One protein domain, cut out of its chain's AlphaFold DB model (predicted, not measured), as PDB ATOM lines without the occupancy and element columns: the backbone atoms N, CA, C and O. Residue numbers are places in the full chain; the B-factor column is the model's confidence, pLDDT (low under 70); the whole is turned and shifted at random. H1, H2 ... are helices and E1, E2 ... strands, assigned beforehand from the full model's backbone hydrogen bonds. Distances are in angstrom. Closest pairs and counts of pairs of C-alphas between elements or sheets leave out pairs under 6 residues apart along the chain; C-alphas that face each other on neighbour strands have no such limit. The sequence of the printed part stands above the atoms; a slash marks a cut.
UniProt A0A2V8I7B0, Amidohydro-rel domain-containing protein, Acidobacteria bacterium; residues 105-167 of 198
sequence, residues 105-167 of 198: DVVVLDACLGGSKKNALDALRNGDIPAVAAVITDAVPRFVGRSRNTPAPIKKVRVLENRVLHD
ATOM      1  N   ASP A 105     -32.128  37.551 -46.252       96.31
ATOM      2  CA  ASP A 105     -31.028  36.891 -46.947       96.31
ATOM      3  C   ASP A 105     -29.843  36.714 -45.994       96.31
ATOM      4  O   ASP A 105     -29.150  37.668 -45.635       96.31
ATOM      5  N   VAL A 106     -29.614  35.478 -45.550       96.00
ATOM      6  CA  VAL A 106     -28.647  35.163 -44.494       96.00
ATOM      7  C   VAL A 106     -27.781  33.979 -44.893       96.00
ATOM      8  O   VAL A 106     -28.270  32.921 -45.289       96.00
ATOM      9  N   VAL A 107     -26.472  34.131 -44.712       96.00
ATOM     10  CA  VAL A 107     -25.503  33.040 -44.825       96.00
ATOM     11  C   VAL A 107     -24.939  32.745 -43.443       96.00
ATOM     12  O   VAL A 107     -24.441  33.638 -42.762       96.00
ATOM     13  N   VAL A 108     -25.000  31.481 -43.029       96.12
ATOM     14  CA  VAL A 108     -24.400  31.023 -41.773       96.12
ATOM     15  C   VAL A 108     -23.016  30.471 -42.075       96.12
ATOM     16  O   VAL A 108     -22.882  29.492 -42.814       96.12
ATOM     17  N   LEU A 109     -22.002  31.102 -41.490       96.44
ATOM     18  CA  LEU A 109     -20.597  30.750 -41.659       96.44
ATOM     19  C   LEU A 109     -20.015  30.169 -40.371       96.44
ATOM     20  O   LEU A 109     -20.391  30.563 -39.267       96.44
ATOM     21  N   ASP A 110     -19.050  29.269 -40.518       96.94
ATOM     22  CA  ASP A 110     -18.213  28.789 -39.421       96.94
ATOM     23  C   ASP A 110     -16.766  28.578 -39.889       96.94
ATOM     24  O   ASP A 110     -16.466  28.637 -41.083       96.94
ATOM     25  N   ALA A 111     -15.858  28.321 -38.948       96.56
ATOM     26  CA  ALA A 111     -14.533  27.819 -39.287       96.56
ATOM     27  C   ALA A 111     -14.619  26.426 -39.935       96.56
ATOM     28  O   ALA A 111     -15.520  25.630 -39.647       96.56
ATOM     29  N   CYS A 112     -13.651  26.133 -40.800       93.50
ATOM     30  CA  CYS A 112     -13.544  24.848 -41.478       93.50
ATOM     31  C   CYS A 112     -13.014  23.752 -40.552       93.50
ATOM     32  O   CYS A 112     -12.058  23.944 -39.801       93.50
ATOM     33  N   LEU A 113     -13.602  22.563 -40.662       92.88
ATOM     34  CA  LEU A 113     -13.096  21.355 -40.029       92.88
ATOM     35  C   LEU A 113     -11.681  21.049 -40.544       92.88
ATOM     36  O   LEU A 113     -11.466  20.978 -41.752       92.88
ATOM     37  N   GLY A 114     -10.736  20.859 -39.622       89.81
ATOM     38  CA  GLY A 114      -9.314  20.677 -39.938       89.81
ATOM     39  C   GLY A 114      -8.519  21.983 -40.056       89.81
ATOM     40  O   GLY A 114      -7.303  21.924 -40.203       89.81
ATOM     41  N   GLY A 115      -9.175  23.145 -39.959       90.25
ATOM     42  CA  GLY A 115      -8.510  24.445 -39.880       90.25
ATOM     43  C   GLY A 115      -7.910  24.728 -38.498       90.25
ATOM     44  O   GLY A 115      -8.254  24.092 -37.501       90.25
ATOM     45  N   SER A 116      -7.025  25.727 -38.432       92.31
ATOM     46  CA  SER A 116      -6.336  26.115 -37.187       92.31
ATOM     47  C   SER A 116      -7.187  26.991 -36.251       92.31
ATOM     48  O   SER A 116      -6.844  27.180 -35.082       92.31
ATOM     49  N   LYS A 117      -8.298  27.543 -36.755       96.38
ATOM     50  CA  LYS A 117      -9.164  28.507 -36.058       96.38
ATOM     51  C   LYS A 117     -10.515  27.900 -35.679       96.38
ATOM     52  O   LYS A 117     -10.933  26.885 -36.225       96.38
ATOM     53  N   LYS A 118     -11.208  28.529 -34.721       95.00
ATOM     54  CA  LYS A 118     -12.438  27.991 -34.090       95.00
ATOM     55  C   LYS A 118     -13.722  28.765 -34.422       95.00
ATOM     56  O   LYS A 118     -14.819  28.357 -34.024       95.00
ATOM     57  N   ASN A 119     -13.612  29.892 -35.119       95.81
ATOM     58  CA  ASN A 119     -14.746  30.690 -35.584       95.81
ATOM     59  C   ASN A 119     -14.454  31.288 -36.972       95.81
ATOM     60  O   ASN A 119     -13.307  31.304 -37.418       95.81
ATOM     61  N   ALA A 120     -15.507  31.740 -37.657       95.81
ATOM     62  CA  ALA A 120     -15.424  32.191 -39.043       95.81
ATOM     63  C   ALA A 120     -14.559  33.447 -39.231       95.81
ATOM     64  O   ALA A 120     -13.834  33.523 -40.217       95.81
ATOM     65  N   LEU A 121     -14.621  34.413 -38.307       97.06
ATOM     66  CA  LEU A 121     -13.873  35.669 -38.432       97.06
ATOM     67  C   LEU A 121     -12.368  35.434 -38.283       97.06
ATOM     68  O   LEU A 121     -11.591  35.886 -39.120       97.06
ATOM     69  N   ASP A 122     -11.962  34.642 -37.290       97.06
ATOM     70  CA  ASP A 122     -10.561  34.264 -37.104       97.06
ATOM     71  C   ASP A 122     -10.044  33.436 -38.282       97.06
ATOM     72  O   ASP A 122      -8.905  33.618 -38.703       97.06
ATOM     73  N   ALA A 123     -10.869  32.527 -38.817       96.75
ATOM     74  CA  ALA A 123     -10.532  31.732 -39.996       96.75
ATOM     75  C   ALA A 123     -10.292  32.633 -41.219       96.75
ATOM     76  O   ALA A 123      -9.241  32.540 -41.847       96.75
ATOM     77  N   LEU A 124     -11.204  33.573 -41.483       97.00
ATOM     78  CA  LEU A 124     -11.056  34.569 -42.545       97.00
ATOM     79  C   LEU A 124      -9.775  35.393 -42.376       97.00
ATOM     80  O   LEU A 124      -9.011  35.539 -43.328       97.00
ATOM     81  N   ARG A 125      -9.498  35.880 -41.159       97.31
ATOM     82  CA  ARG A 125      -8.268  36.631 -40.859       97.31
ATOM     83  C   ARG A 125      -7.008  35.781 -41.038       97.31
ATOM     84  O   ARG A 125      -5.975  36.307 -41.433       97.31
ATOM     85  N   ASN A 126      -7.094  34.478 -40.779       96.44
ATOM     86  CA  ASN A 126      -6.008  33.520 -40.994       96.44
ATOM     87  C   ASN A 126      -5.765  33.189 -42.477       96.44
ATOM     88  O   ASN A 126      -4.760  32.563 -42.798       96.44
ATOM     89  N   GLY A 127      -6.671  33.584 -43.376       95.19
ATOM     90  CA  GLY A 127      -6.613  33.221 -44.792       95.19
ATOM     91  C   GLY A 127      -7.327  31.911 -45.134       95.19
ATOM     92  O   GLY A 127      -7.236  31.448 -46.270       95.19
ATOM     93  N   ASP A 128      -8.061  31.329 -44.185       94.94
ATOM     94  CA  ASP A 128      -8.900  30.163 -44.424       94.94
ATOM     95  C   ASP A 128     -10.259  30.603 -44.982       94.94
ATOM     96  O   ASP A 128     -10.940  31.468 -44.425       94.94
ATOM     97  N   ILE A 129     -10.705  29.955 -46.059       94.00
ATOM     98  CA  ILE A 129     -12.066  30.147 -46.576       94.00
ATOM     99  C   ILE A 129     -13.054  29.673 -45.503       94.00
ATOM    100  O   ILE A 129     -12.866  28.581 -44.962       94.00
ATOM    101  N   PRO A 130     -14.131  30.417 -45.204       95.31
ATOM    102  CA  PRO A 130     -15.110  29.997 -44.216       95.31
ATOM    103  C   PRO A 130     -15.984  28.858 -44.754       95.31
ATOM    104  O   PRO A 130     -16.301  28.779 -45.947       95.31
ATOM    105  N   ALA A 131     -16.437  27.989 -43.856       96.06
ATOM    106  CA  ALA A 131     -17.393  26.944 -44.182       96.06
ATOM    107  C   ALA A 131     -18.810  27.523 -44.228       96.06
ATOM    108  O   ALA A 131     -19.294  28.082 -43.242       96.06
ATOM    109  N   VAL A 132     -19.507  27.340 -45.351       96.50
ATOM    110  CA  VAL A 132     -20.922  27.703 -45.479       96.50
ATOM    111  C   VAL A 132     -21.777  26.581 -44.898       96.50
ATOM    112  O   VAL A 132     -21.847  25.482 -45.456       96.50
ATOM    113  N   ALA A 133     -22.432  26.868 -43.773       95.56
ATOM    114  CA  ALA A 133     -23.244  25.917 -43.020       95.56
ATOM    115  C   ALA A 133     -24.745  26.014 -43.341       95.56
ATOM    116  O   ALA A 133     -25.474  25.028 -43.243       95.56
ATOM    117  N   ALA A 134     -25.223  27.194 -43.733       95.00
ATOM    118  CA  ALA A 134     -26.579  27.377 -44.232       95.00
ATOM    119  C   ALA A 134     -26.672  28.614 -45.125       95.00
ATOM    120  O   ALA A 134     -25.903  29.561 -44.969       95.00
ATOM    121  N   VAL A 135     -27.637  28.602 -46.040       95.00
ATOM    122  CA  VAL A 135     -28.020  29.756 -46.857       95.00
ATOM    123  C   VAL A 135     -29.537  29.868 -46.815       95.00
ATOM    124  O   VAL A 135     -30.244  28.897 -47.098       95.00
ATOM    125  N   ILE A 136     -30.019  31.050 -46.464       93.81
ATOM    126  CA  ILE A 136     -31.424  31.435 -46.416       93.81
ATOM    127  C   ILE A 136     -31.578  32.621 -47.361       93.81
ATOM    128  O   ILE A 136     -30.762  33.538 -47.302       93.81
ATOM    129  N   THR A 137     -32.584  32.592 -48.234       93.81
ATOM    130  CA  THR A 137     -32.947  33.764 -49.039       93.81
ATOM    131  C   THR A 137     -34.449  33.953 -49.060       93.81
ATOM    132  O   THR A 137     -35.181  32.965 -49.176       93.81
ATOM    133  N   ASP A 138     -34.901  35.200 -48.951       91.69
ATOM    134  CA  ASP A 138     -36.321  35.549 -48.817       91.69
ATOM    135  C   ASP A 138     -37.004  34.759 -47.678       91.69
ATOM    136  O   ASP A 138     -38.048  34.136 -47.845       91.69
ATOM    137  N   ALA A 139     -36.326  34.653 -46.527       89.56
ATOM    138  CA  ALA A 139     -36.738  33.839 -45.372       89.56
ATOM    139  C   ALA A 139     -36.927  32.329 -45.650       89.56
ATOM    140  O   ALA A 139     -37.308  31.575 -44.752       89.56
ATOM    141  N   VAL A 140     -36.619  31.851 -46.858       89.44
ATOM    142  CA  VAL A 140     -36.710  30.444 -47.243       89.44
ATOM    143  C   VAL A 140     -35.320  29.811 -47.164       89.44
ATOM    144  O   VAL A 140     -34.400  30.241 -47.870       89.44
ATOM    145  N   PRO A 141     -35.127  28.757 -46.346       90.50
ATOM    146  CA  PRO A 141     -33.888  27.991 -46.369       90.50
ATOM    147  C   PRO A 141     -33.638  27.456 -47.782       90.50
ATOM    148  O   PRO A 141     -34.519  26.858 -48.385       90.50
ATOM    149  N   ARG A 142     -32.445  27.662 -48.336       89.44
ATOM    150  CA  ARG A 142     -32.033  27.082 -49.629       89.44
ATOM    151  C   ARG A 142     -31.151  25.862 -49.441       89.44
ATOM    152  O   ARG A 142     -31.118  24.966 -50.280       89.44
ATOM    153  N   PHE A 143     -30.428  25.850 -48.332       89.25
ATOM    154  CA  PHE A 143     -29.478  24.815 -47.984       89.25
ATOM    155  C   PHE A 143     -29.171  24.894 -46.482       89.25
ATOM    156  O   PHE A 143     -28.892  25.979 -45.973       89.25
ATOM    157  N   VAL A 144     -29.190  23.751 -45.784       91.06
ATOM    158  CA  VAL A 144     -28.729  23.621 -44.390       91.06
ATOM    159  C   VAL A 144     -27.890  22.349 -44.230       91.06
ATOM    160  O   VAL A 144     -28.360  21.242 -44.509       91.06
ATOM    161  N   GLY A 145     -26.651  22.491 -43.754       88.50
ATOM    162  CA  GLY A 145     -25.730  21.381 -43.500       88.50
ATOM    163  C   GLY A 145     -24.330  21.631 -44.057       88.50
ATOM    164  O   GLY A 145     -23.716  22.652 -43.769       88.50
ATOM    165  N   ARG A 146     -23.796  20.690 -44.851       88.31
ATOM    166  CA  ARG A 146     -22.469  20.814 -45.478       88.31
ATOM    167  C   ARG A 146     -22.580  21.280 -46.929       88.31
ATOM    168  O   ARG A 146     -23.198  20.608 -47.756       88.31
ATOM    169  N   SER A 147     -21.966  22.421 -47.240       91.38
ATOM    170  CA  SER A 147     -21.925  22.928 -48.610       91.38
ATOM    171  C   SER A 147     -21.122  21.978 -49.494       91.38
ATOM    172  O   SER A 147     -20.128  21.395 -49.063       91.38
ATOM    173  N   ARG A 148     -21.543  21.832 -50.753       91.12
ATOM    174  CA  ARG A 148     -20.790  21.064 -51.758       91.12
ATOM    175  C   ARG A 148     -19.503  21.759 -52.205       91.12
ATOM    176  O   ARG A 148     -18.624  21.092 -52.730       91.12
ATOM    177  N   ASN A 149     -19.420  23.080 -52.020       92.38
ATOM    178  CA  ASN A 149     -18.319  23.891 -52.536       92.38
ATOM    179  C   ASN A 149     -17.305  24.264 -51.450       92.38
ATOM    180  O   ASN A 149     -16.142  24.455 -51.771       92.38
ATOM    181  N   THR A 150     -17.715  24.378 -50.183       92.38
ATOM    182  CA  THR A 150     -16.799  24.717 -49.080       92.38
ATOM    183  C   THR A 150     -16.485  23.491 -48.222       92.38
ATOM    184  O   THR A 150     -17.254  22.521 -48.227       92.38
ATOM    185  N   PRO A 151     -15.402  23.521 -47.427       91.75
ATOM    186  CA  PRO A 151     -15.172  22.501 -46.415       91.75
ATOM    187  C   PRO A 151     -16.325  22.430 -45.400       91.75
ATOM    188  O   PRO A 151     -17.207  23.294 -45.349       91.75
ATOM    189  N   ALA A 152     -16.339  21.361 -44.604       93.50
ATOM    190  CA  ALA A 152     -17.364  21.166 -43.586       93.50
ATOM    191  C   ALA A 152     -17.187  22.166 -42.427       93.50
ATOM    192  O   ALA A 152     -16.048  22.405 -42.026       93.50
ATOM    193  N   PRO A 153     -18.275  22.715 -41.858       95.69
ATOM    194  CA  PRO A 153     -18.187  23.537 -40.654       95.69
ATOM    195  C   PRO A 153     -17.812  22.683 -39.433       95.69
ATOM    196  O   PRO A 153     -18.183  21.508 -39.358       95.69
ATOM    197  N   ILE A 154     -17.109  23.273 -38.462       95.56
ATOM    198  CA  ILE A 154     -16.812  22.620 -37.173       95.56
ATOM    199  C   ILE A 154     -18.112  22.382 -36.392       95.56
ATOM    200  O   ILE A 154     -18.349  21.297 -35.852       95.56
ATOM    201  N   LYS A 155     -18.976  23.396 -36.335       93.31
ATOM    202  CA  LYS A 155     -20.254  23.369 -35.626       93.31
ATOM    203  C   LYS A 155     -21.347  22.851 -36.547       93.31
ATOM    204  O   LYS A 155     -21.543  23.317 -37.667       93.31
ATOM    205  N   LYS A 156     -22.122  21.895 -36.038       88.88
ATOM    206  CA  LYS A 156     -23.282  21.358 -36.752       88.88
ATOM    207  C   LYS A 156     -24.455  22.328 -36.643       88.88
ATOM    208  O   LYS A 156     -24.989  22.533 -35.556       88.88
ATOM    209  N   VAL A 157     -24.888  22.860 -37.780       90.06
ATOM    210  CA  VAL A 157     -26.129  23.634 -37.902       90.06
ATOM    211  C   VAL A 157     -27.276  22.686 -38.245       90.06
ATOM    212  O   VAL A 157     -27.129  21.799 -39.088       90.06
ATOM    213  N   ARG A 158     -28.423  22.850 -37.577       87.12
ATOM    214  CA  ARG A 158     -29.640  22.064 -37.821       87.12
ATOM    215  C   ARG A 158     -30.874  22.954 -37.803       87.12
ATOM    216  O   ARG A 158     -30.916  23.936 -37.070       87.12
ATOM    217  N   VAL A 159     -31.889  22.552 -38.557       88.00
ATOM    218  CA  VAL A 159     -33.218  23.165 -38.518       88.00
ATOM    219  C   VAL A 159     -33.976  22.618 -37.307       88.00
ATOM    220  O   VAL A 159     -34.107  21.402 -37.172       88.00
ATOM    221  N   LEU A 160     -34.438  23.501 -36.419       86.75
ATOM    222  CA  LEU A 160     -35.252  23.117 -35.259       86.75
ATOM    223  C   LEU A 160     -36.734  23.029 -35.625       86.75
ATOM    224  O   LEU A 160     -37.380  22.018 -35.367       86.75
ATOM    225  N   GLU A 161     -37.243  24.064 -36.283       84.44
ATOM    226  CA  GLU A 161     -38.615  24.160 -36.764       84.44
ATOM    227  C   GLU A 161     -38.589  24.675 -38.201       84.44
ATOM    228  O   GLU A 161     -37.777  25.534 -38.548       84.44
ATOM    229  N   ASN A 162     -39.465  24.135 -39.045       82.75
ATOM    230  CA  ASN A 162     -39.677  24.644 -40.389       82.75
ATOM    231  C   ASN A 162     -41.163  24.610 -40.725       82.75
ATOM    232  O   ASN A 162     -41.784  23.549 -40.679       82.75
ATOM    233  N   ARG A 163     -41.707  25.774 -41.080       83.19
ATOM    234  CA  ARG A 163     -43.097  25.936 -41.524       83.19
ATOM    235  C   ARG A 163     -43.220  26.017 -43.047       83.19
ATOM    236  O   ARG A 163     -44.328  26.082 -43.568       83.19
ATOM    237  N   VAL A 164     -42.095  26.001 -43.759       82.56
ATOM    238  CA  VAL A 164     -42.043  25.929 -45.220       82.56
ATOM    239  C   VAL A 164     -42.142  24.463 -45.652       82.56
ATOM    240  O   VAL A 164     -41.611  23.572 -44.994       82.56
ATOM    241  N   LEU A 165     -42.793  24.202 -46.787       76.56
ATOM    242  CA  LEU A 165     -43.023  22.850 -47.327       76.56
ATOM    243  C   LEU A 165     -41.744  22.007 -47.513       76.56
ATOM    244  O   LEU A 165     -41.809  20.779 -47.497       76.56
ATOM    245  N   HIS A 166     -40.587  22.646 -47.685       73.25
ATOM    246  CA  HIS A 166     -39.294  21.993 -47.874       73.25
ATOM    247  C   HIS A 166     -38.311  22.443 -46.790       73.25
ATOM    248  O   HIS A 166     -38.158  23.642 -46.567       73.25
ATOM    249  N   ASP A 167     -37.655  21.494 -46.108       66.69
ATOM    250  CA  ASP A 167     -36.716  21.785 -45.007       66.69
ATOM    251  C   ASP A 167     -35.256  21.942 -45.421       66.69
ATOM    252  O   ASP A 167     -34.449  22.401 -44.614       66.69
TER     253      ASP A 167
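This is residues 105 to 167 of the 198 residues of the protein "Amidohydro-rel domain-containing protein" of Acidobacteria bacterium (UniProt A0A2V8I7B0). With little regular structure, this is a narrow sheet of three strands with the short helix H1 at one end, while residues 151 to 163, in a long unnamed stretch, run back along its length. The printed part has 63 residues, 24 in named elements, ordered E1, H1, E2, E3; its class is mixed. The sheet E1 - E2 - E3 is antiparallel. The whole is only just compact, close to loose, with a radius of gyration of the C-alphas of 12.3 A and spans of 38 by 18 by 18 A.

Inner strand E2, residues 131 to 137, is antiparallel to E1, residues 106 to 110, at 170 degrees; N 108 and O 134 are 2.9 A apart. E2 and E3, residues 140 to 144, form a hairpin at 164 degrees, with N 142 and O 135 2.8 A apart. H1, residues 120 to 126, only grazes the sheet with residues 120 to 124; its closest C-alphas to E1 are Ala 120 and Asp 110, 4.4 A apart. Every O i to N i+4 pair in H1 is within hydrogen-bond range.

E1 spans 13.2 A from C-alpha 106 at (-28.647, 35.163, -44.494), E2 17.7 A, H1 9.7 A, and E3 10.9 A to C-alpha 144 at (-28.729, 23.621, -44.390).

The C-alphas of Asn 126 and Leu 165, the two farthest apart, are 39.0 A apart. The printed part has no cut, and no link between named elements is long. Residue 167 is under 70 in pLDDT.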